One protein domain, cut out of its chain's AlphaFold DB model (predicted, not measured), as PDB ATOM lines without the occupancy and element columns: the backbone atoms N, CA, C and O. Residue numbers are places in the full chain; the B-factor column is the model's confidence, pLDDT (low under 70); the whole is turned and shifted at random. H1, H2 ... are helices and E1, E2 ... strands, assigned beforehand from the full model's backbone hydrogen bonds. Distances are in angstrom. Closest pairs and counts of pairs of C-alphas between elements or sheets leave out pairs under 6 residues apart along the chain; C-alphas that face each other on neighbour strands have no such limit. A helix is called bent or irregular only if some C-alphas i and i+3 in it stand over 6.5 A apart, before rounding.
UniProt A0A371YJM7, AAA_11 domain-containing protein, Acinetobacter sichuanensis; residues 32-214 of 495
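This is residues 32 to 214 of the 495 residues of the protein "AAA_11 domain-containing protein" of Acinetobacter sichuanensis (UniProt A0A371YJM7). A long, sharply bent hairpin, E5 and E6, makes the middle of a strongly twisted sheet, with E9 and E10 along one side of the hairpin and E8 along the other. Helices H2, H3 and H4 gather near one end of the domain, while the small hairpin of E3 and E4 lies at the far end beyond H1, and a second small sheet, E1 E2 E7, meets the start of H4. The printed part has 183 residues with four named helices and ten named strands, in the order E1 E2 H1 E3 E4 E5 E6 E7 E8 H2 H3 H4 E9 E10; each sheet is antiparallel and the class is mixed, helices and strands. It is compact, with a radius of gyration of the C-alphas of 17.3 A and spans of 54 by 44 by 32 A.

E5, residues 85 to 96, is 26.1 A long, from C-alpha 85 at (350.691, 226.810, 310.235), and bends by 83 degrees at residue 90. E6, residues 99 to 109, is 26.6 A long and bends by 74 degrees at residue 106. E8 is residues 133 to 135, E9 197 to 199, and E10 205 to 209, ending at (347.938, 224.725, 313.104). E1 is residues 45 to 47, E2 52 to 56, E7 122 to 125, E3 70 to 73 and E4 78 to 81. H1, residues 59 to 69, is 15.2 A long; H2 is 137 to 144, H3 157 to 164, and H4, 172 to 189, is 25.5 A long.

In the branched sheet, N 92 and O 103 of E5 and E6 are 2.9 A apart, within hydrogen-bond range. On the other side of E5 are E10, with N 88 and O 206 at 2.8 A, and E9, with N 93 and O 198 at 2.7 A. E8 pairs with E6 through N 107 and O 134, 2.9 A. H2 is on this sheet and only just over E6, with 3 C-alphas. H4 only grazes the sheet, with residues 176 to 188. H4 touches H2 at a steep tilt of 50 degrees, with residues 183 to 187 alone; the closest C-alphas, of Phe 144 and Arg 186, are 6.1 A apart. H4 touches H3 at a shallow tilt of 29 degrees, with residues 172 to 179 alone; the closest C-alphas, of Leu 158 and Leu 175, are 6.7 A apart. In the second sheet, E1 and E2 are antiparallel neighbours with N 47 and O 52 within hydrogen-bond range at 2.9 A, and E2 and E7 are antiparallel neighbours with N 55 and O 123 within hydrogen-bond range at 2.8 A. In the hairpin E3 and E4, N 71 and O 80 are 2.9 A apart. H1 touches no helix. In H1, H2, H3 and H4 every O i to N i+4 pair is within hydrogen-bond range.

The C-alphas farthest apart, of Asp 77 and Asn 192, are 56.9 A apart. The printed part has no cut. The links E6 to E7 and H2 to H3 are long, with 12 residues each. Mean pLDDT of the printed part is 81.7; residues 49 to 51, 127 to 131, 147 to 154, 191 to 195 and 211 to 214 are under 70.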
ATOM      1  N   ASP A  32     350.126 213.622 314.889       83.62
ATOM      2  CA  ASP A  32     350.539 212.545 314.000       83.62
ATOM      3  C   ASP A  32     352.074 212.523 313.847       83.62
ATOM      4  O   ASP A  32     352.731 213.567 313.909       83.62
ATOM      5  N   HIS A  33     352.660 211.344 313.630       82.25
ATOM      6  CA  HIS A  33     354.096 211.183 313.389       82.25
ATOM      7  C   HIS A  33     354.613 212.022 312.209       82.25
ATOM      8  O   HIS A  33     355.736 212.516 312.270       82.25
ATOM      9  N   CYS A  34     353.791 212.255 311.180       83.44
ATOM     10  CA  CYS A  34     354.162 213.070 310.024       83.44
ATOM     11  C   CYS A  34     354.294 214.570 310.338       83.44
ATOM     12  O   CYS A  34     354.897 215.307 309.564       83.44
ATOM     13  N   GLN A  35     353.762 215.030 311.475       88.62
ATOM     14  CA  GLN A  35     353.917 216.413 311.938       88.62
ATOM     15  C   GLN A  35     355.220 216.635 312.710       88.62
ATOM     16  O   GLN A  35     355.636 217.777 312.910       88.62
ATOM     17  N   ILE A  36     355.844 215.554 313.185       89.88
ATOM     18  CA  ILE A  36     357.068 215.601 313.978       89.88
ATOM     19  C   ILE A  36     358.259 215.720 313.038       89.88
ATOM     20  O   ILE A  36     358.475 214.870 312.176       89.88
ATOM     21  N   ILE A  37     359.069 216.749 313.255       88.06
ATOM     22  CA  ILE A  37     360.315 216.945 312.528       88.06
ATOM     23  C   ILE A  37     361.461 216.396 313.363       88.06
ATOM     24  O   ILE A  37     361.660 216.759 314.529       88.06
ATOM     25  N   ASN A  38     362.220 215.504 312.738       84.25
ATOM     26  CA  ASN A  38     363.404 214.902 313.309       84.25
ATOM     27  C   ASN A  38     364.604 215.237 312.452       84.25
ATOM     28  O   ASN A  38     364.694 214.787 311.318       84.25
ATOM     29  N   PHE A  39     365.526 215.982 313.039       80.81
ATOM     30  CA  PHE A  39     366.785 216.327 312.410       80.81
ATOM     31  C   PHE A  39     367.944 215.938 313.328       80.81
ATOM     32  O   PHE A  39     367.826 215.908 314.554       80.81
ATOM     33  N   LYS A  40     369.071 215.602 312.716       75.25
ATOM     34  CA  LYS A  40     370.373 215.375 313.336       75.25
ATOM     35  C   LYS A  40     371.233 216.610 313.131       75.25
ATOM     36  O   LYS A  40     370.972 217.442 312.274       75.25
ATOM     37  N   GLU A  41     372.333 216.686 313.867       75.06
ATOM     38  CA  GLU A  41     373.309 217.763 313.703       75.06
ATOM     39  C   GLU A  41     373.827 217.900 312.254       75.06
ATOM     40  O   GLU A  41     374.098 219.008 311.798       75.06
ATOM     41  N   ALA A  42     373.934 216.786 311.524       75.50
ATOM     42  CA  ALA A  42     374.353 216.766 310.123       75.50
ATOM     43  C   ALA A  42     373.314 217.357 309.153       75.50
ATOM     44  O   ALA A  42     373.676 217.699 308.033       75.50
ATOM     45  N   ASP A  43     372.058 217.491 309.586       75.81
ATOM     46  CA  ASP A  43     370.961 218.009 308.763       75.81
ATOM     47  C   ASP A  43     370.881 219.549 308.836       75.81
ATOM     48  O   ASP A  43     370.131 220.172 308.088       75.81
ATOM     49  N   PHE A  44     371.680 220.186 309.706       75.38
ATOM     50  CA  PHE A  44     371.793 221.644 309.793       75.38
ATOM     51  C   PHE A  44     372.674 222.174 308.659       75.38
ATOM     52  O   PHE A  44     373.851 222.484 308.853       75.38
ATOM     53  N   ASN A  45     372.093 222.278 307.467       73.75
ATOM     54  CA  ASN A  45     372.730 222.932 306.332       73.75
ATOM     55  C   ASN A  45     372.543 224.445 306.451       73.75
ATOM     56  O   ASN A  45     371.449 224.966 306.221       73.75
ATOM     57  N   GLU A  46     373.609 225.148 306.833       73.00
ATOM     58  CA  GLU A  46     373.563 226.601 306.965       73.00
ATOM     59  C   GLU A  46     373.306 227.278 305.621       73.00
ATOM     60  O   GLU A  46     374.073 227.156 304.660       73.00
ATOM     61  N   ASN A  47     372.235 228.059 305.573       71.94
ATOM     62  CA  ASN A  47     371.938 228.913 304.445       71.94
ATOM     63  C   ASN A  47     372.640 230.261 304.654       71.94
ATOM     64  O   ASN A  47     372.201 231.099 305.442       71.94
ATOM     65  N   ILE A  48     373.734 230.482 303.915       70.19
ATOM     66  CA  ILE A  48     374.577 231.689 303.999       70.19
ATOM     67  C   ILE A  48     373.753 232.974 303.803       70.19
ATOM     68  O   ILE A  48     374.053 234.000 304.414       70.19
ATOM     69  N   SER A  49     372.704 232.927 302.973       68.94
ATOM     70  CA  SER A  49     371.889 234.104 302.650       68.94
ATOM     71  C   SER A  49     370.979 234.541 303.803       68.94
ATOM     72  O   SER A  49     370.851 235.737 304.060       68.94
ATOM     73  N   SER A  50     370.415 233.591 304.550       66.44
ATOM     74  CA  SER A  50     369.536 233.846 305.698       66.44
ATOM     75  C   SER A  50     370.264 233.754 307.048       66.44
ATOM     76  O   SER A  50     369.652 234.013 308.089       66.44
ATOM     77  N   LYS A  51     371.554 233.367 307.027       69.25
ATOM     78  CA  LYS A  51     372.332 232.788 308.146       69.25
ATOM     79  C   LYS A  51     371.521 231.792 308.980       69.25
ATOM     80  O   LYS A  51     371.659 231.720 310.194       69.25
ATOM     81  N   GLY A  52     370.620 231.094 308.306       76.75
ATOM     82  CA  GLY A  52     369.644 230.200 308.886       76.75
ATOM     83  C   GLY A  52     369.961 228.744 308.606       76.75
ATOM     84  O   GLY A  52     371.062 228.417 308.168       76.75
ATOM     85  N   VAL A  53     368.972 227.878 308.801       85.69
ATOM     86  CA  VAL A  53     369.055 226.458 308.441       85.69
ATOM     87  C   VAL A  53     367.858 226.066 307.598       85.69
ATOM     88  O   VAL A  53     366.722 226.351 307.974       85.69
ATOM     89  N   PHE A  54     368.115 225.388 306.483       86.69
ATOM     90  CA  PHE A  54     367.057 224.782 305.687       86.69
ATOM     91  C   PHE A  54     366.640 223.448 306.311       86.69
ATOM     92  O   PHE A  54     367.473 222.554 306.475       86.69
ATOM     93  N   ILE A  55     365.361 223.310 306.658       86.88
ATOM     94  CA  ILE A  55     364.768 222.051 307.113       86.88
ATOM     95  C   ILE A  55     364.103 221.375 305.922       86.88
ATOM     96  O   ILE A  55     363.069 221.838 305.439       86.88
ATOM     97  N   GLU A  56     364.672 220.250 305.499       87.81
ATOM     98  CA  GLU A  56     364.076 219.367 304.500       87.81
ATOM     99  C   GLU A  56     362.981 218.492 305.131       87.81
ATOM    100  O   GLU A  56     363.134 217.971 306.240       87.81
ATOM    101  N   LEU A  57     361.865 218.333 304.419       88.88
ATOM    102  CA  LEU A  57     360.747 217.477 304.799       88.88
ATOM    103  C   LEU A  57     360.714 216.238 303.912       88.88
ATOM    104  O   LEU A  57     360.864 216.318 302.693       88.88
ATOM    105  N   TYR A  58     360.465 215.078 304.517       88.75
ATOM    106  CA  TYR A  58     360.352 213.845 303.749       88.75
ATOM    107  C   TYR A  58     359.077 213.845 302.890       88.75
ATOM    108  O   TYR A  58     358.044 214.353 303.336       88.75
ATOM    109  N   PRO A  59     359.090 213.206 301.703       89.31
ATOM    110  CA  PRO A  59     357.924 213.147 300.819       89.31
ATOM    111  C   PRO A  59     356.638 212.661 301.504       89.31
ATOM    112  O   PRO A  59     355.572 213.228 301.277       89.31
ATOM    113  N   ASP A  60     356.740 211.673 302.398       88.31
ATOM    114  CA  ASP A  60     355.592 211.150 303.153       88.31
ATOM    115  C   ASP A  60     355.024 212.183 304.145       88.31
ATOM    116  O   ASP A  60     353.808 212.264 304.336       88.31
ATOM    117  N   GLN A  61     355.885 213.015 304.748       90.19
ATOM    118  CA  GLN A  61     355.451 214.110 305.622       90.19
ATOM    119  C   GLN A  61     354.729 215.182 304.814       90.19
ATOM    120  O   GLN A  61     353.661 215.627 305.222       90.19
ATOM    121  N   ILE A  62     355.282 215.561 303.656       91.62
ATOM    122  CA  ILE A  62     354.672 216.542 302.753       91.62
ATOM    123  C   ILE A  62     353.293 216.047 302.315       91.62
ATOM    124  O   ILE A  62     352.316 216.767 302.488       91.62
ATOM    125  N   ALA A  63     353.185 214.803 301.841       89.62
ATOM    126  CA  ALA A  63     351.913 214.224 301.416       89.62
ATOM    127  C   ALA A  63     350.852 214.262 302.529       89.62
ATOM    128  O   ALA A  63     349.723 214.693 302.292       89.62
ATOM    129  N   HIS A  64     351.221 213.873 303.753       90.44
ATOM    130  CA  HIS A  64     350.298 213.872 304.888       90.44
ATOM    131  C   HIS A  64     349.913 215.285 305.353       90.44
ATOM    132  O   HIS A  64     348.754 215.545 305.673       90.44
ATOM    133  N   LEU A  65     350.870 216.216 305.402       90.88
ATOM    134  CA  LEU A  65     350.594 217.607 305.758       90.88
ATOM    135  C   LEU A  65     349.694 218.273 304.711       90.88
ATOM    136  O   LEU A  65     348.766 218.984 305.090       90.88
ATOM    137  N   THR A  66     349.912 217.995 303.422       90.81
ATOM    138  CA  THR A  66     349.051 218.459 302.329       90.81
ATOM    139  C   THR A  66     347.637 217.901 302.469       90.81
ATOM    140  O   THR A  66     346.684 218.671 302.428       90.81
ATOM    141  N   GLU A  67     347.475 216.598 302.719       90.44
ATOM    142  CA  GLU A  67     346.153 215.988 302.949       90.44
ATOM    143  C   GLU A  67     345.412 216.629 304.134       90.44
ATOM    144  O   GLU A  67     344.196 216.821 304.093       90.44
ATOM    145  N   LYS A  68     346.144 216.975 305.196       88.94
ATOM    146  CA  LYS A  68     345.572 217.519 306.428       88.94
ATOM    147  C   LYS A  68     345.232 219.007 306.345       88.94
ATOM    148  O   LYS A  68     344.226 219.427 306.918       88.94
ATOM    149  N   TYR A  69     346.082 219.799 305.694       91.00
ATOM    150  CA  TYR A  69     346.054 221.259 305.791       91.00
ATOM    151  C   TYR A  69     345.789 221.983 304.474       91.00
ATOM    152  O   TYR A  69     345.557 223.185 304.513       91.00
ATOM    153  N   VAL A  70     345.787 221.313 303.320       90.88
ATOM    154  CA  VAL A  70     345.500 221.960 302.031       90.88
ATOM    155  C   VAL A  70     344.072 221.651 301.598       90.88
ATOM    156  O   VAL A  70     343.644 220.499 301.550       90.88
ATOM    157  N   VAL A  71     343.321 222.699 301.271       91.31
ATOM    158  CA  VAL A  71     341.946 222.619 300.771       91.31
ATOM    159  C   VAL A  71     341.816 223.385 299.463       91.31
ATOM    160  O   VAL A  71     342.441 224.426 299.264       91.31
ATOM    161  N   PHE A  72     340.971 222.876 298.572       89.81
ATOM    162  CA  PHE A  72     340.664 223.549 297.318       89.81
ATOM    163  C   PHE A  72     339.616 224.644 297.545       89.81
ATOM    164  O   PHE A  72     338.524 224.364 298.052       89.81
ATOM    165  N   ASP A  73     339.938 225.880 297.174       85.81
ATOM    166  CA  ASP A  73     339.017 227.007 297.238       85.81
ATOM    167  C   ASP A  73     338.218 227.122 295.932       85.81
ATOM    168  O   ASP A  73     338.760 227.409 294.867       85.81
ATOM    169  N   GLN A  74     336.903 226.905 296.021       84.75
ATOM    170  CA  GLN A  74     335.999 226.982 294.871       84.75
ATOM    171  C   GLN A  74     335.776 228.413 294.365       84.75
ATOM    172  O   GLN A  74     335.347 228.580 293.225       84.75
ATOM    173  N   GLU A  75     336.014 229.437 295.189       80.56
ATOM    174  CA  GLU A  75     335.838 230.836 294.786       80.56
ATOM    175  C   GLU A  75     337.051 231.357 294.009       80.56
ATOM    176  O   GLU A  75     336.882 232.141 293.074       80.56
ATOM    177  N   THR A  76     338.258 230.917 294.376       81.62
ATOM    178  CA  THR A  76     339.511 231.355 293.740       81.62
ATOM    179  C   THR A  76     340.075 230.360 292.727       81.62
ATOM    180  O   THR A  76     341.001 230.724 292.012       81.62
ATOM    181  N   ASP A  77     339.517 229.147 292.633       86.69
ATOM    182  CA  ASP A  77     339.997 228.048 291.771       86.69
ATOM    183  C   ASP A  77     341.454 227.632 292.081       86.69
ATOM    184  O   ASP A  77     342.190 227.158 291.216       86.69
ATOM    185  N   GLU A  78     341.883 227.810 293.336       87.81
ATOM    186  CA  GLU A  78     343.258 227.572 293.793       87.81
ATOM    187  C   GLU A  78     343.294 226.773 295.106       87.81
ATOM    188  O   GLU A  78     342.379 226.824 295.932       87.81
ATOM    189  N   ASN A  79     344.380 226.026 295.320       88.31
ATOM    190  CA  ASN A  79     344.642 225.383 296.607       88.31
ATOM    191  C   ASN A  79     345.084 226.433 297.628       88.31
ATOM    192  O   ASN A  79     345.948 227.258 297.337       88.31
ATOM    193  N   LYS A  80     344.549 226.353 298.845       90.56
ATOM    194  CA  LYS A  80     344.966 227.184 299.976       90.56
ATOM    195  C   LYS A  80     345.119 226.358 301.242       90.56
ATOM    196  O   LYS A  80     344.557 225.270 301.365       90.56
ATOM    197  N   LEU A  81     345.844 226.903 302.211       89.00
ATOM    198  CA  LEU A  81     345.884 226.335 303.551       89.00
ATOM    199  C   LEU A  81     344.526 226.514 304.252       89.00
ATOM    200  O   LEU A  81     343.895 227.569 304.158       89.00
ATOM    201  N   SER A  82     344.065 225.475 304.946       86.56
ATOM    202  CA  SER A  82     342.828 225.479 305.734       86.56
ATOM    203  C   SER A  82     342.956 226.303 307.016       86.56
ATOM    204  O   SER A  82     341.961 226.838 307.508       86.56
ATOM    205  N   GLU A  83     344.174 226.422 307.536       86.50
ATOM    206  CA  GLU A  83     344.549 227.223 308.696       86.50
ATOM    207  C   GLU A  83     346.010 227.684 308.583       86.50
ATOM    208  O   GLU A  83     346.795 227.119 307.820       86.50
ATOM    209  N   GLU A  84     346.384 228.715 309.340       86.50
ATOM    210  CA  GLU A  84     347.778 229.157 309.435       86.50
ATOM    211  C   GLU A  84     348.611 228.115 310.189       86.50
ATOM    212  O   GLU A  84     348.182 227.573 311.212       86.50
ATOM    213  N   LEU A  85     349.816 227.840 309.687       89.31
ATOM    214  CA  LEU A  85     350.691 226.810 310.235       89.31
ATOM    215  C   LEU A  85     351.885 227.420 310.962       89.31
ATOM    216  O   LEU A  85     352.457 228.426 310.547       89.31
ATOM    217  N   LEU A  86     352.281 226.757 312.042       89.94
ATOM    218  CA  LEU A  86     353.416 227.110 312.877       89.94
ATOM    219  C   LEU A  86     354.421 225.965 312.910       89.94
ATOM    220  O   LEU A  86     354.043 224.791 312.967       89.94
ATOM    221  N   PHE A  87     355.700 226.318 312.982       90.81
ATOM    222  CA  PHE A  87     356.768 225.397 313.339       90.81
ATOM    223  C   PHE A  87     357.279 225.684 314.750       90.81
ATOM    224  O   PHE A  87     357.770 226.773 315.036       90.81
ATOM    225  N   ALA A  88     357.166 224.699 315.636       90.88
ATOM    226  CA  ALA A  88     357.558 224.775 317.037       90.88
ATOM    227  C   ALA A  88     358.840 223.982 317.319       90.88
ATOM    228  O   ALA A  88     358.921 222.810 316.955       90.88
ATOM    229  N   PHE A  89     359.807 224.578 318.023       90.38
ATOM    230  CA  PHE A  89     361.085 223.946 318.377       90.38
ATOM    231  C   PHE A  89     361.835 224.733 319.469       90.38
ATOM    232  O   PHE A  89     361.577 225.909 319.665       90.38
ATOM    233  N   PRO A  90     362.802 224.124 320.170       91.25
ATOM    234  CA  PRO A  90     362.683 222.758 320.653       91.25
ATOM    235  C   PRO A  90     361.455 222.616 321.576       91.25
ATOM    236  O   PRO A  90     360.865 223.596 322.039       91.25
ATOM    237  N   LEU A  91     361.053 221.373 321.833       90.62
ATOM    238  CA  LEU A  91     359.833 221.052 322.573       90.62
ATOM    239  C   LEU A  91     360.171 220.453 323.937       90.62
ATOM    240  O   LEU A  91     360.901 219.462 324.022       90.62
ATOM    241  N   LEU A  92     359.584 220.998 325.001       90.25
ATOM    242  CA  LEU A  92     359.534 220.324 326.295       90.25
ATOM    243  C   LEU A  92     358.359 219.349 326.306       90.25
ATOM    244  O   LEU A  92     357.239 219.713 325.967       90.25
ATOM    245  N   ASN A  93     358.602 218.115 326.718       88.94
ATOM    246  CA  ASN A  93     357.564 217.155 327.043       88.94
ATOM    247  C   ASN A  93     357.221 217.273 328.529       88.94
ATOM    248  O   ASN A  93     358.097 217.138 329.383       88.94
ATOM    249  N   ILE A  94     355.950 217.527 328.823       87.06
ATOM    250  CA  ILE A  94     355.415 217.666 330.174       87.06
ATOM    251  C   ILE A  94     354.398 216.558 330.405       87.06
ATOM    252  O   ILE A  94     353.363 216.502 329.738       87.06
ATOM    253  N   HIS A  95     354.655 215.722 331.409       82.25
ATOM    254  CA  HIS A  95     353.672 214.759 331.898       82.25
ATOM    255  C   HIS A  95     352.897 215.342 333.067       82.25
ATOM    256  O   HIS A  95     353.458 215.658 334.120       82.25
ATOM    257  N   HIS A  96     351.586 215.453 332.892       74.56
ATOM    258  CA  HIS A  96     350.680 215.863 333.948       74.56
ATOM    259  C   HIS A  96     349.553 214.839 334.077       74.56
ATOM    260  O   HIS A  96     348.712 214.683 333.190       74.56
ATOM    261  N   LYS A  97     349.529 214.136 335.216       77.06
ATOM    262  CA  LYS A  97     348.631 212.997 335.471       77.06
ATOM    263  C   LYS A  97     348.829 211.883 334.427       77.06
ATOM    264  O   LYS A  97     349.875 211.247 334.441       77.06
ATOM    265  N   ASN A  98     347.848 211.674 333.544       76.81
ATOM    266  CA  ASN A  98     347.840 210.644 332.495       76.81
ATOM    267  C   ASN A  98     347.946 211.240 331.080       76.81
ATOM    268  O   ASN A  98     347.699 210.537 330.103       76.81
ATOM    269  N   GLU A  99     348.247 212.533 330.959       84.62
ATOM    270  CA  GLU A  99     348.366 213.204 329.668       84.62
ATOM    271  C   GLU A  99     349.762 213.805 329.498       84.62
ATOM    272  O   GLU A  99     350.350 214.349 330.438       84.62
ATOM    273  N   SER A 100     350.271 213.697 328.273       87.38
ATOM    274  CA  SER A 100     351.538 214.285 327.852       87.38
ATOM    275  C   SER A 100     351.266 215.466 326.931       87.38
ATOM    276  O   SER A 100     350.394 215.403 326.052       87.38
ATOM    277  N   PHE A 101     352.027 216.536 327.124       89.19
ATOM    278  CA  PHE A 101     351.922 217.764 326.350       89.19
ATOM    279  C   PHE A 101     353.297 218.178 325.845       89.19
ATOM    280  O   PHE A 101     354.269 218.124 326.597       89.19
ATOM    281  N   TYR A 102     353.356 218.645 324.602       89.69
ATOM    282  CA  TYR A 102     354.492 219.407 324.113       89.69
ATOM    283  C   TYR A 102     354.304 220.880 324.452       89.69
ATOM    284  O   TYR A 102     353.223 221.435 324.259       89.69
ATOM    285  N   LEU A 103     355.358 221.508 324.954       88.44
ATOM    286  CA  LEU A 103     355.407 222.933 325.222       88.44
ATOM    287  C   LEU A 103     356.541 223.538 324.383       88.44
ATOM    288  O   LEU A 103     357.708 223.210 324.628       88.44
ATOM    289  N   PRO A 104     356.219 224.353 323.364       89.38
ATOM    290  CA  PRO A 104     357.226 224.940 322.497       89.38
ATOM    291  C   PRO A 104     357.979 226.061 323.202       89.38
ATOM    292  O   PRO A 104     357.367 226.894 323.876       89.38
ATOM    293  N   ILE A 105     359.300 226.082 323.022       88.38
ATOM    294  CA  ILE A 105     360.153 227.185 323.478       88.38
ATOM    295  C   ILE A 105     360.194 228.289 322.422       88.38
ATOM    296  O   ILE A 105     360.042 229.458 322.763       88.38
ATOM    297  N   PHE A 106     360.342 227.923 321.153       87.75
ATOM    298  CA  PHE A 106     360.271 228.832 320.020       87.75
ATOM    299  C   PHE A 106     359.181 228.400 319.045       87.75
ATOM    300  O   PHE A 106     358.895 227.207 318.894       87.75
ATOM    301  N   THR A 107     358.582 229.378 318.372       87.12
ATOM    302  CA  THR A 107     357.641 229.167 317.273       87.12
ATOM    303  C   THR A 107     357.963 230.084 316.101       87.12
ATOM    304  O   THR A 107     358.479 231.186 316.276       87.12
ATOM    305  N   ILE A 108     357.676 229.620 314.890       86.75
ATOM    306  CA  ILE A 108     357.817 230.390 313.652       86.75
ATOM    307  C   ILE A 108     356.529 230.258 312.861       86.75
ATOM    308  O   ILE A 108     356.006 229.151 312.719       86.75
ATOM    309  N   ASP A 109     356.062 231.382 312.330       86.25
ATOM    310  CA  ASP A 109     354.954 231.406 311.384       86.25
ATOM    311  C   ASP A 109     355.445 230.870 310.035       86.25
ATOM    312  O   ASP A 109     356.394 231.399 309.448       86.25
ATOM    313  N   LEU A 110     354.823 229.794 309.554       88.38
ATOM    314  CA  LEU A 110     355.114 229.259 308.229       88.38
ATOM    315  C   LEU A 110     354.416 230.127 307.171       88.38
ATOM    316  O   LEU A 110     353.328 230.653 307.419       88.38
ATOM    317  N   PRO A 111     355.032 230.315 305.992       87.25
ATOM    318  CA  PRO A 111     354.508 231.239 304.997       87.25
ATOM    319  C   PRO A 111     353.177 230.736 304.416       87.25
ATOM    320  O   PRO A 111     352.901 229.539 304.392       87.25
ATOM    321  N   SER A 112     352.339 231.642 303.911       85.50
ATOM    322  CA  SER A 112     350.991 231.302 303.419       85.50
ATOM    323  C   SER A 112     350.979 230.368 302.200       85.50
ATOM    324  O   SER A 112     349.964 229.733 301.928       85.50
ATOM    325  N   ASN A 113     352.099 230.275 301.480       86.62
ATOM    326  CA  ASN A 113     352.329 229.350 300.369       86.62
ATOM    327  C   ASN A 113     352.958 228.009 300.795       86.62
ATOM    328  O   ASN A 113     353.292 227.198 299.931       86.62
ATOM    329  N   PHE A 114     353.140 227.755 302.095       89.12
ATOM    330  CA  PHE A 114     353.684 226.493 302.601       89.12
ATOM    331  C   PHE A 114     352.870 225.300 302.067       89.12
ATOM    332  O   PHE A 114     351.645 225.318 302.143       89.12
ATOM    333  N   LEU A 115     353.540 224.275 301.514       90.31
ATOM    334  CA  LEU A 115     352.948 223.101 300.825       90.31
ATOM    335  C   LEU A 115     352.212 223.376 299.497       90.31
ATOM    336  O   LEU A 115     351.751 222.423 298.871       90.31
ATOM    337  N   LEU A 116     352.084 224.631 299.053       88.31
ATOM    338  CA  LEU A 116     351.348 224.975 297.826       88.31
ATOM    339  C   LEU A 116     352.242 225.025 296.577       88.31
ATOM    340  O   LEU A 116     351.738 225.059 295.455       88.31
ATOM    341  N   GLU A 117     353.563 225.030 296.750       86.31
ATOM    342  CA  GLU A 117     354.525 225.043 295.645       86.31
ATOM    343  C   GLU A 117     354.749 223.635 295.067       86.31
ATOM    344  O   GLU A 117     354.918 222.667 295.806       86.31
ATOM    345  N   ASN A 118     354.802 223.522 293.734       77.75
ATOM    346  CA  ASN A 118     354.911 222.230 293.037       77.75
ATOM    347  C   ASN A 118     356.194 221.441 293.367       77.75
ATOM    348  O   ASN A 118     356.172 220.216 293.316       77.75
ATOM    349  N   ASP A 119     357.281 222.135 293.723       83.44
ATOM    350  CA  ASP A 119     358.583 221.549 294.076       83.44
ATOM    351  C   ASP A 119     358.931 221.794 295.558       83.44
ATOM    352  O   ASP A 119     360.099 221.930 295.934       83.44
ATOM    353  N   PHE A 120     357.910 221.897 296.413       88.31
ATOM    354  CA  PHE A 120     358.100 222.118 297.841       88.31
ATOM    355  C   PHE A 120     358.873 220.954 298.479       88.31
ATOM    356  O   PHE A 120     358.470 219.796 298.385       88.31
ATOM    357  N   THR A 121     359.983 221.266 299.148       88.25
ATOM    358  CA  THR A 121     360.878 220.277 299.785       88.25
ATOM    359  C   THR A 121     361.153 220.573 301.255       88.25
ATOM    360  O   THR A 121     361.696 219.727 301.959       88.25
ATOM    361  N   GLY A 122     360.789 221.756 301.750       87.75
ATOM    362  CA  GLY A 122     361.194 222.203 303.075       87.75
ATOM    363  C   GLY A 122     361.036 223.702 303.275       87.75
ATOM    364  O   GLY A 122     360.410 224.388 302.470       87.75
ATOM    365  N   PHE A 123     361.600 224.218 304.363       87.25
ATOM    366  CA  PHE A 123     361.511 225.634 304.722       87.25
ATOM    367  C   PHE A 123     362.782 226.128 305.421       87.25
ATOM    368  O   PHE A 123     363.487 225.362 306.076       87.25
ATOM    369  N   ASP A 124     363.069 227.426 305.297       83.88
ATOM    370  CA  ASP A 124     364.225 228.070 305.928       83.88
ATOM    371  C   ASP A 124     363.892 228.630 307.321       83.88
ATOM    372  O   ASP A 124     362.930 229.376 307.512       83.88
ATOM    373  N   LEU A 125     364.767 228.350 308.284       80.94
ATOM    374  CA  LEU A 125     364.798 228.956 309.611       80.94
ATOM    375  C   LEU A 125     365.823 230.091 309.652       80.94
ATOM    376  O   LEU A 125     367.000 229.826 309.888       80.94
ATOM    377  N   SER A 126     365.432 231.353 309.454       76.06
ATOM    378  CA  SER A 126     366.391 232.464 309.589       76.06
ATOM    379  C   SER A 126     366.597 232.866 311.050       76.06
ATOM    380  O   SER A 126     365.641 233.117 311.779       76.06
ATOM    381  N   SER A 127     367.860 232.997 311.466       68.75
ATOM    382  CA  SER A 127     368.228 233.446 312.815       68.75
ATOM    383  C   SER A 127     368.501 234.949 312.924       68.75
ATOM    384  O   SER A 127     368.618 235.468 314.032       68.75
ATOM    385  N   ASN A 128     368.634 235.654 311.796       66.75
ATOM    386  CA  ASN A 128     369.019 237.071 311.772       66.75
ATOM    387  C   ASN A 128     367.849 238.028 311.561       66.75
ATOM    388  O   ASN A 128     368.022 239.239 311.706       66.75
ATOM    389  N   VAL A 129     366.684 237.516 311.169       67.81
ATOM    390  CA  VAL A 129     365.494 238.339 310.973       67.81
ATOM    391  C   VAL A 129     364.822 238.530 312.329       67.81
ATOM    392  O   VAL A 129     364.343 237.575 312.942       67.81
ATOM    393  N   SER A 130     364.798 239.776 312.807       63.00
ATOM    394  CA  SER A 130     364.047 240.163 314.005       63.00
ATOM    395  C   SER A 130     362.580 239.753 313.863       63.00
ATOM    396  O   SER A 130     362.000 239.940 312.792       63.00
ATOM    397  N   ASN A 131     361.978 239.245 314.935       62.66
ATOM    398  CA  ASN A 131     360.570 238.826 315.006       62.66
ATOM    399  C   ASN A 131     360.176 237.613 314.142       62.66
ATOM    400  O   ASN A 131     359.002 237.252 314.139       62.66
ATOM    401  N   MET A 132     361.107 236.963 313.427       74.19
ATOM    402  CA  MET A 132     360.781 235.735 312.684       74.19
ATOM    403  C   MET A 132     360.583 234.541 313.623       74.19
ATOM    404  O   MET A 132     359.702 233.716 313.396       74.19
ATOM    405  N   VAL A 133     361.384 234.465 314.689       77.94
ATOM    406  CA  VAL A 133     361.264 233.435 315.722       77.94
ATOM    407  C   VAL A 133     360.620 234.038 316.964       77.94
ATOM    408  O   VAL A 133     361.224 234.867 317.645       77.94
ATOM    409  N   LYS A 134     359.394 233.615 317.264       80.69
ATOM    410  CA  LYS A 134     358.665 233.982 318.478       80.69
ATOM    411  C   LYS A 134     359.173 233.130 319.637       80.69
ATOM    412  O   LYS A 134     359.283 231.910 319.524       80.69
ATOM    413  N   VAL A 135     359.477 233.766 320.764       80.44
ATOM    414  CA  VAL A 135     359.960 233.087 321.971       80.44
ATOM    415  C   VAL A 135     358.828 232.950 322.976       80.44
ATOM    416  O   VAL A 135     358.166 233.925 323.325       80.44
ATOM    417  N   ASN A 136     358.630 231.745 323.497       80.31
ATOM    418  CA  ASN A 136     357.695 231.505 324.582       80.31
ATOM    419  C   ASN A 136     358.314 231.955 325.913       80.31
ATOM    420  O   ASN A 136     358.887 231.161 326.664       80.31
ATOM    421  N   LEU A 137     358.207 233.254 326.207       75.56
ATOM    422  CA  LEU A 137     358.777 233.859 327.415       75.56
ATOM    423  C   LEU A 137     358.274 233.193 328.694       75.56
ATOM    424  O   LEU A 137     359.032 233.024 329.646       75.56
ATOM    425  N   ALA A 138     357.013 232.760 328.708       74.50
ATOM    426  CA  ALA A 138     356.446 232.074 329.856       74.50
ATOM    427  C   ALA A 138     357.206 230.772 330.164       74.50
ATOM    428  O   ALA A 138     357.352 230.413 331.333       74.50
ATOM    429  N   VAL A 139     357.752 230.093 329.150       81.12
ATOM    430  CA  VAL A 139     358.576 228.895 329.348       81.12
ATOM    431  C   VAL A 139     359.944 229.254 329.926       81.12
ATOM    432  O   VAL A 139     360.385 228.613 330.882       81.12
ATOM    433  N   LEU A 140     360.581 230.304 329.396       82.44
ATOM    434  CA  LEU A 140     361.855 230.829 329.904       82.44
ATOM    435  C   LEU A 140     361.774 231.228 331.378       82.44
ATOM    436  O   LEU A 140     362.608 230.810 332.183       82.44
ATOM    437  N   LEU A 141     360.718 231.946 331.742       77.12
ATOM    438  CA  LEU A 141     360.486 232.415 333.104       77.12
ATOM    439  C   LEU A 141     360.189 231.257 334.061       77.12
ATOM    440  O   LEU A 141     360.860 231.102 335.077       77.12
ATOM    441  N   ASN A 142     359.205 230.413 333.733       77.75
ATOM    442  CA  ASN A 142     358.692 229.422 334.683       77.75
ATOM    443  C   ASN A 142     359.575 228.172 334.809       77.75
ATOM    444  O   ASN A 142     359.624 227.559 335.878       77.75
ATOM    445  N   TYR A 143     360.256 227.761 333.734       81.50
ATOM    446  CA  TYR A 143     361.038 226.521 333.736       81.50
ATOM    447  C   TYR A 143     362.541 226.759 333.817       81.50
ATOM    448  O   TYR A 143     363.226 225.952 334.450       81.50
ATOM    449  N   PHE A 144     363.051 227.878 333.297       84.62
ATOM    450  CA  PHE A 144     364.492 228.144 333.247       84.62
ATOM    451  C   PHE A 144     364.979 229.267 334.188       84.62
ATOM    452  O   PHE A 144     366.189 229.408 334.351       84.62
ATOM    453  N   ASP A 145     364.075 229.967 334.892       77.50
ATOM    454  CA  ASP A 145     364.372 231.113 335.782       77.50
ATOM    455  C   ASP A 145     365.178 232.219 335.085       77.50
ATOM    456  O   ASP A 145     366.154 232.735 335.631       77.50
ATOM    457  N   VAL A 146     364.811 232.542 333.845       80.25
ATOM    458  CA  VAL A 146     365.394 233.684 333.127       80.25
ATOM    459  C   VAL A 146     364.843 234.981 333.717       80.25
ATOM    460  O   VAL A 146     363.647 235.063 333.987       80.25
ATOM    461  N   GLU A 147     365.684 235.992 333.931       69.56
ATOM    462  CA  GLU A 147     365.223 237.298 334.409       69.56
ATOM    463  C   GLU A 147     364.585 238.103 333.263       69.56
ATOM    464  O   GLU A 147     365.009 238.037 332.112       69.56
ATOM    465  N   ILE A 148     363.522 238.859 333.560       61.03
ATOM    466  CA  ILE A 148     362.752 239.601 332.540       61.03
ATOM    467  C   ILE A 148     363.581 240.721 331.904       61.03
ATOM    468  O   ILE A 148     363.365 241.042 330.737       61.03
ATOM    469  N   ASP A 149     364.528 241.291 332.650       60.47
ATOM    470  CA  ASP A 149     365.380 242.387 332.179       60.47
ATOM    471  C   ASP A 149     366.293 241.949 331.015       60.47
ATOM    472  O   ASP A 149     366.751 242.787 330.236       60.47
ATOM    473  N   ASP A 150     366.463 240.633 330.832       58.12
ATOM    474  CA  ASP A 150     367.202 240.020 329.727       58.12
ATOM    475  C   ASP A 150     366.327 239.723 328.487       58.12
ATOM    476  O   ASP A 150     366.791 239.145 327.502       58.12
ATOM    477  N   LEU A 151     365.040 240.081 328.496       64.56
ATOM    478  CA  LEU A 151     364.085 239.666 327.464       64.56
ATOM    479  C   LEU A 151     363.564 240.870 326.667       64.56
ATOM    480  O   LEU A 151     362.538 241.465 326.991       64.56
ATOM    481  N   ASP A 152     364.263 241.195 325.578       66.44
ATOM    482  CA  ASP A 152     363.834 242.168 324.567       66.44
ATOM    483  C   ASP A 152     363.459 241.440 323.267       66.44
ATOM    484  O   ASP A 152     364.324 240.986 322.516       66.44
ATOM    485  N   GLU A 153     362.152 241.325 323.010       61.03
ATOM    486  CA  GLU A 153     361.581 240.627 321.846       61.03
ATOM    487  C   GLU A 153     361.948 241.277 320.502       61.03
ATOM    488  O   GLU A 153     361.815 240.632 319.467       61.03
ATOM    489  N   SER A 154     362.425 242.529 320.498       64.62
ATOM    490  CA  SER A 154     362.850 243.202 319.263       64.62
ATOM    491  C   SER A 154     364.210 242.719 318.747       64.62
ATOM    492  O   SER A 154     364.570 242.977 317.593       64.62
ATOM    493  N   ARG A 155     364.967 241.998 319.585       70.38
ATOM    494  CA  ARG A 155     366.269 241.431 319.226       70.38
ATOM    495  C   ARG A 155     366.103 240.205 318.340       70.38
ATOM    496  O   ARG A 155     365.117 239.475 318.412       70.38
ATOM    497  N   ASN A 156     367.108 239.940 317.508       79.75
ATOM    498  CA  ASN A 156     367.178 238.649 316.828       79.75
ATOM    499  C   ASN A 156     367.444 237.524 317.850       79.75
ATOM    500  O   ASN A 156     367.970 237.758 318.944       79.75
ATOM    501  N   ILE A 157     367.088 236.287 317.491       83.19
ATOM    502  CA  ILE A 157     367.181 235.146 318.413       83.19
ATOM    503  C   ILE A 157     368.622 234.873 318.874       83.19
ATOM    504  O   ILE A 157     368.814 234.441 320.009       83.19
ATOM    505  N   LEU A 158     369.633 235.167 318.044       85.31
ATOM    506  CA  LEU A 158     371.043 235.001 318.411       85.31
ATOM    507  C   LEU A 158     371.439 235.924 319.561       85.31
ATOM    508  O   LEU A 158     372.012 235.461 320.544       85.31
ATOM    509  N   GLU A 159     371.107 237.208 319.467       82.88
ATOM    510  CA  GLU A 159     371.384 238.204 320.504       82.88
ATOM    511  C   GLU A 159     370.612 237.914 321.786       82.88
ATOM    512  O   GLU A 159     371.186 237.961 322.875       82.88
ATOM    513  N   LEU A 160     369.326 237.581 321.653       83.94
ATOM    514  CA  LEU A 160     368.471 237.269 322.790       83.94
ATOM    515  C   LEU A 160     368.992 236.042 323.545       83.94
ATOM    516  O   LEU A 160     369.199 236.098 324.754       83.94
ATOM    517  N   MET A 161     369.268 234.942 322.841       87.50
ATOM    518  CA  MET A 161     369.796 233.738 323.486       87.50
ATOM    519  C   MET A 161     371.219 233.926 323.989       87.50
ATOM    520  O   MET A 161     371.572 233.305 324.990       87.50
ATOM    521  N   SER A 162     372.021 234.786 323.356       88.25
ATOM    522  CA  SER A 162     373.363 235.085 323.859       88.25
ATOM    523  C   SER A 162     373.322 235.774 325.221       88.25
ATOM    524  O   SER A 162     374.155 235.478 326.074       88.25
ATOM    525  N   LEU A 163     372.334 236.651 325.435       86.12
ATOM    526  CA  LEU A 163     372.093 237.294 326.724       86.12
ATOM    527  C   LEU A 163     371.575 236.281 327.755       86.12
ATOM    528  O   LEU A 163     372.162 236.138 328.820       86.12
ATOM    529  N   VAL A 164     370.547 235.504 327.396       86.69
ATOM    530  CA  VAL A 164     369.929 234.502 328.286       86.69
ATOM    531  C   VAL A 164     370.917 233.413 328.724       86.69
ATOM    532  O   VAL A 164     370.890 232.960 329.868       86.69
ATOM    533  N   CYS A 165     371.789 232.969 327.817       88.88
ATOM    534  CA  CYS A 165     372.778 231.927 328.097       88.88
ATOM    535  C   CYS A 165     374.117 232.474 328.620       88.88
ATOM    536  O   CYS A 165     375.000 231.664 328.899       88.88
ATOM    537  N   ASP A 166     374.285 233.800 328.699       87.38
ATOM    538  CA  ASP A 166     375.550 234.488 329.006       87.38
ATOM    539  C   ASP A 166     376.747 233.977 328.169       87.38
ATOM    540  O   ASP A 166     377.849 233.730 328.662       87.38
ATOM    541  N   ARG A 167     376.519 233.747 326.867       90.00
ATOM    542  CA  ARG A 167     377.568 233.352 325.909       90.00
ATOM    543  C   ARG A 167     377.201 233.713 324.468       90.00
ATOM    544  O   ARG A 167     376.042 233.580 324.100       90.00
ATOM    545  N   PRO A 168     378.160 234.108 323.618       88.50
ATOM    546  CA  PRO A 168     377.869 234.445 322.227       88.50
ATOM    547  C   PRO A 168     377.610 233.200 321.363       88.50
ATOM    548  O   PRO A 168     378.314 232.196 321.486       88.50
ATOM    549  N   PHE A 169     376.669 233.313 320.423       88.25
ATOM    550  CA  PHE A 169     376.425 232.325 319.367       88.25
ATOM    551  C   PHE A 169     376.738 232.908 317.988       88.25
ATOM    552  O   PHE A 169     376.351 234.035 317.681       88.25
ATOM    553  N   ALA A 170     377.462 232.151 317.161       83.88
ATOM    554  CA  ALA A 170     377.907 232.614 315.845       83.88
ATOM    555  C   ALA A 170     376.855 232.385 314.748       83.88
ATOM    556  O   ALA A 170     376.792 233.144 313.779       83.88
ATOM    557  N   ASP A 171     376.034 231.349 314.915       84.06
ATOM    558  CA  ASP A 171     375.095 230.836 313.922       84.06
ATOM    559  C   ASP A 171     373.930 230.095 314.607       84.06
ATOM    560  O   ASP A 171     373.925 229.860 315.821       84.06
ATOM    561  N   PHE A 172     372.905 229.735 313.831       85.06
ATOM    562  CA  PHE A 172     371.731 229.037 314.359       85.06
ATOM    563  C   PHE A 172     372.072 227.660 314.943       85.06
ATOM    564  O   PHE A 172     371.463 227.236 315.924       85.06
ATOM    565  N   LYS A 173     373.049 226.957 314.362       86.31
ATOM    566  CA  LYS A 173     373.439 225.618 314.802       86.31
ATOM    567  C   LYS A 173     374.040 225.662 316.210       86.31
ATOM    568  O   LYS A 173     373.585 224.947 317.104       86.31
ATOM    569  N   THR A 174     375.035 226.518 316.417       87.94
ATOM    570  CA  THR A 174     375.687 226.756 317.710       87.94
ATOM    571  C   THR A 174     374.694 227.270 318.746       87.94
ATOM    572  O   THR A 174     374.741 226.816 319.891       87.94
ATOM    573  N   LEU A 175     373.745 228.123 318.345       89.12
ATOM    574  CA  LEU A 175     372.631 228.533 319.199       89.12
ATOM    575  C   LEU A 175     371.753 227.359 319.614       89.12
ATOM    576  O   LEU A 175     371.491 227.208 320.800       89.12
ATOM    577  N   TYR A 176     371.291 226.533 318.676       88.50
ATOM    578  CA  TYR A 176     370.333 225.468 318.970       88.50
ATOM    579  C   TYR A 176     370.918 224.446 319.947       88.50
ATOM    580  O   TYR A 176     370.345 224.191 321.008       88.50
ATOM    581  N   PHE A 177     372.092 223.894 319.626       88.50
ATOM    582  CA  PHE A 177     372.732 222.886 320.472       88.50
ATOM    583  C   PHE A 177     373.252 223.472 321.775       88.50
ATOM    584  O   PHE A 177     373.100 222.851 322.827       88.50
ATOM    585  N   GLY A 178     373.795 224.688 321.722       89.94
ATOM    586  CA  GLY A 178     374.166 225.406 322.922       89.94
ATOM    587  C   GLY A 178     372.955 225.590 323.833       89.94
ATOM    588  O   GLY A 178     372.964 225.133 324.975       89.94
ATOM    589  N   PHE A 179     371.901 226.245 323.362       91.38
ATOM    590  CA  PHE A 179     370.704 226.491 324.162       91.38
ATOM    591  C   PHE A 179     370.158 225.203 324.794       91.38
ATOM    592  O   PHE A 179     369.841 225.204 325.981       91.38
ATOM    593  N   LEU A 180     370.115 224.091 324.050       90.62
ATOM    594  CA  LEU A 180     369.705 222.792 324.594       90.62
ATOM    595  C   LEU A 180     370.596 222.310 325.742       90.62
ATOM    596  O   LEU A 180     370.076 221.811 326.738       90.62
ATOM    597  N   GLU A 181     371.916 222.436 325.624       90.94
ATOM    598  CA  GLU A 181     372.863 222.106 326.696       90.94
ATOM    599  C   GLU A 181     372.578 222.946 327.951       90.94
ATOM    600  O   GLU A 181     372.304 222.394 329.017       90.94
ATOM    601  N   TRP A 182     372.512 224.272 327.796       92.69
ATOM    602  CA  TRP A 182     372.231 225.213 328.887       92.69
ATOM    603  C   TRP A 182     370.878 224.933 329.563       92.69
ATOM    604  O   TRP A 182     370.763 224.889 330.790       92.69
ATOM    605  N   ALA A 183     369.843 224.684 328.760       90.19
ATOM    606  CA  ALA A 183     368.498 224.408 329.241       90.19
ATOM    607  C   ALA A 183     368.430 223.076 330.004       90.19
ATOM    608  O   ALA A 183     367.767 222.987 331.041       90.19
ATOM    609  N   ASN A 184     369.137 222.043 329.531       88.62
ATOM    610  CA  ASN A 184     369.224 220.757 330.223       88.62
ATOM    611  C   ASN A 184     369.940 220.878 331.573       88.62
ATOM    612  O   ASN A 184     369.465 220.310 332.557       88.62
ATOM    613  N   GLU A 185     371.033 221.640 331.654       88.00
ATOM    614  CA  GLU A 185     371.734 221.900 332.918       88.00
ATOM    615  C   GLU A 185     370.827 222.602 333.936       88.00
ATOM    616  O   GLU A 185     370.748 222.195 335.100       88.00
ATOM    617  N   ARG A 186     370.070 223.611 333.489       87.31
ATOM    618  CA  ARG A 186     369.091 224.318 334.325       87.31
ATOM    619  C   ARG A 186     367.996 223.380 334.824       87.31
ATOM    620  O   ARG A 186     367.750 223.341 336.029       87.31
ATOM    621  N   LEU A 187     367.394 222.570 333.955       84.62
ATOM    622  CA  LEU A 187     366.379 221.590 334.366       84.62
ATOM    623  C   LEU A 187     366.943 220.567 335.362       84.62
ATOM    624  O   LEU A 187     366.299 220.281 336.373       84.62
ATOM    625  N   ALA A 188     368.162 220.072 335.128       82.50
ATOM    626  CA  ALA A 188     368.836 219.128 336.015       82.50
ATOM    627  C   ALA A 188     369.167 219.736 337.389       82.50
ATOM    628  O   ALA A 188     369.015 219.072 338.416       82.50
ATOM    629  N   SER A 189     369.568 221.011 337.443       79.75
ATOM    630  CA  SER A 189     369.849 221.701 338.711       79.75
ATOM    631  C   SER A 189     368.610 221.841 339.610       79.75
ATOM    632  O   SER A 189     368.733 221.837 340.835       79.75
ATOM    633  N   LYS A 190     367.397 221.854 339.038       73.69
ATOM    634  CA  LYS A 190     366.122 221.975 339.770       73.69
ATOM    635  C   LYS A 190     365.590 220.638 340.313       73.69
ATOM    636  O   LYS A 190     364.379 220.471 340.474       73.69
ATOM    637  N   ASN A 191     366.507 219.713 340.614       55.47
ATOM    638  CA  ASN A 191     366.436 218.250 340.797       55.47
ATOM    639  C   ASN A 191     365.310 217.609 341.667       55.47
ATOM    640  O   ASN A 191     365.419 216.439 342.026       55.47
ATOM    641  N   ASN A 192     364.205 218.291 342.004       49.94
ATOM    642  CA  ASN A 192     363.052 217.711 342.714       49.94
ATOM    643  C   ASN A 192     361.650 218.115 342.202       49.94
ATOM    644  O   ASN A 192     360.723 217.338 342.417       49.94
ATOM    645  N   ASN A 193     361.464 219.236 341.489       53.03
ATOM    646  CA  ASN A 193     360.114 219.702 341.097       53.03
ATOM    647  C   ASN A 193     359.690 219.341 339.660       53.03
ATOM    648  O   ASN A 193     358.507 219.419 339.341       53.03
ATOM    649  N   PHE A 194     360.624 218.904 338.808       61.28
ATOM    650  CA  PHE A 194     360.397 218.779 337.360       61.28
ATOM    651  C   PHE A 194     360.719 217.396 336.776       61.28
ATOM    652  O   PHE A 194     361.001 217.280 335.592       61.28
ATOM    653  N   LYS A 195     360.637 216.311 337.564       62.34
ATOM    654  CA  LYS A 195     360.897 214.938 337.061       62.34
ATOM    655  C   LYS A 195     360.022 214.526 335.865       62.34
ATOM    656  O   LYS A 195     360.350 213.572 335.173       62.34
ATOM    657  N   SER A 196     358.907 215.218 335.647       73.56
ATOM    658  CA  SER A 196     357.981 215.009 334.536       73.56
ATOM    659  C   SER A 196     358.213 215.936 333.338       73.56
ATOM    660  O   SER A 196     357.410 215.891 332.407       73.56
ATOM    661  N   ILE A 197     359.260 216.770 333.360       84.31
ATOM    662  CA  ILE A 197     359.564 217.756 332.319       84.31
ATOM    663  C   ILE A 197     360.957 217.506 331.764       84.31
ATOM    664  O   ILE A 197     361.948 217.557 332.488       84.31
ATOM    665  N   TYR A 198     361.026 217.228 330.470       86.00
ATOM    666  CA  TYR A 198     362.269 216.948 329.762       86.00
ATOM    667  C   TYR A 198     362.098 217.276 328.282       86.00
ATOM    668  O   TYR A 198     360.977 217.289 327.781       86.00
ATOM    669  N   PHE A 199     363.185 217.537 327.560       87.19
ATOM    670  CA  PHE A 199     363.100 217.727 326.111       87.19
ATOM    671  C   PHE A 199     362.536 216.483 325.423       87.19
ATOM    672  O   PHE A 199     362.905 215.359 325.760       87.19
ATOM    673  N   ALA A 200     361.626 216.688 324.473       83.38
ATOM    674  CA  ALA A 200     360.935 215.601 323.801       83.38
ATOM    675  C   ALA A 200     361.940 214.677 323.072       83.38
ATOM    676  O   ALA A 200     362.647 215.117 322.162       83.38
ATOM    677  N   PRO A 201     362.038 213.393 323.463       76.50
ATOM    678  CA  PRO A 201     362.996 212.476 322.868       76.50
ATOM    679  C   PRO A 201     362.568 212.173 321.435       76.50
ATOM    680  O   PRO A 201     361.418 211.811 321.198       76.50
ATOM    681  N   HIS A 202     363.494 212.303 320.482       77.88
ATOM    682  CA  HIS A 202     363.219 212.079 319.056       77.88
ATOM    683  C   HIS A 202     362.063 212.944 318.518       77.88
ATOM    684  O   HIS A 202     361.223 212.475 317.748       77.88
ATOM    685  N   THR A 203     361.969 214.194 318.976       83.06
ATOM    686  CA  THR A 203     361.015 215.190 318.469       83.06
ATOM    687  C   THR A 203     361.683 216.558 318.552       83.06
ATOM    688  O   THR A 203     361.642 217.229 319.582       83.06
ATOM    689  N   HIS A 204     362.358 216.946 317.474       86.19
ATOM    690  CA  HIS A 204     363.191 218.149 317.458       86.19
ATOM    691  C   HIS A 204     362.407 219.401 317.054       86.19
ATOM    692  O   HIS A 204     362.739 220.505 317.494       86.19
ATOM    693  N   GLY A 205     361.332 219.211 316.288       90.00
ATOM    694  CA  GLY A 205     360.324 220.224 316.031       90.00
ATOM    695  C   GLY A 205     358.961 219.627 315.691       90.00
ATOM    696  O   GLY A 205     358.812 218.410 315.555       90.00
ATOM    697  N   LEU A 206     357.954 220.487 315.578       92.00
ATOM    698  CA  LEU A 206     356.568 220.107 315.314       92.00
ATOM    699  C   LEU A 206     355.892 221.132 314.408       92.00
ATOM    700  O   LEU A 206     355.908 222.322 314.717       92.00
ATOM    701  N   ILE A 207     355.243 220.660 313.345       91.44
ATOM    702  CA  ILE A 207     354.363 221.476 312.501       91.44
ATOM    703  C   ILE A 207     352.919 221.306 312.973       91.44
ATOM    704  O   ILE A 207     352.395 220.188 313.035       91.44
ATOM    705  N   TYR A 208     352.252 222.404 313.314       87.75
ATOM    706  CA  TYR A 208     350.872 222.381 313.795       87.75
ATOM    707  C   TYR A 208     350.120 223.656 313.413       87.75
ATOM    708  O   TYR A 208     350.726 224.695 313.178       87.75
ATOM    709  N   GLY A 209     348.793 223.568 313.353       82.81
ATOM    710  CA  GLY A 209     347.938 224.725 313.104       82.81
ATOM    711  C   GLY A 209     347.859 225.671 314.301       82.81
ATOM    712  O   GLY A 209     347.995 225.236 315.452       82.81
ATOM    713  N   THR A 210     347.641 226.961 314.040       70.00
ATOM    714  CA  THR A 210     347.516 228.016 315.055       70.00
ATOM    715  C   THR A 210     346.366 227.726 316.031       70.00
ATOM    716  O   THR A 210     345.218 228.138 315.872       70.00
ATOM    717  N   LYS A 211     346.664 227.033 317.136       58.16
ATOM    718  CA  LYS A 211     345.731 226.930 318.264       58.16
ATOM    719  C   LYS A 211     345.753 228.229 319.057       58.16
ATOM    720  O   LYS A 211     346.538 228.342 319.985       58.16
ATOM    721  N   ASN A 212     344.849 229.146 318.698       50.12
ATOM    722  CA  ASN A 212     344.592 230.423 319.371       50.12
ATOM    723  C   ASN A 212     345.879 231.172 319.733       50.12
ATOM    724  O   ASN A 212     346.380 231.041 320.850       50.12
ATOM    725  N   ASP A 213     346.349 232.016 318.815       49.34
ATOM    726  CA  ASP A 213     347.252 233.105 319.176       49.34
ATOM    727  C   ASP A 213     346.607 233.872 320.337       49.34
ATOM    728  O   ASP A 213     345.551 234.500 320.203       49.34
ATOM    729  N   ASP A 214     347.190 233.747 321.524       56.50
ATOM    730  CA  ASP A 214     346.650 234.310 322.755       56.50
ATOM    731  C   ASP A 214     346.992 235.800 322.849       56.50
ATOM    732  O   ASP A 214     347.509 236.288 323.852       56.50
TER     733      ASP A 214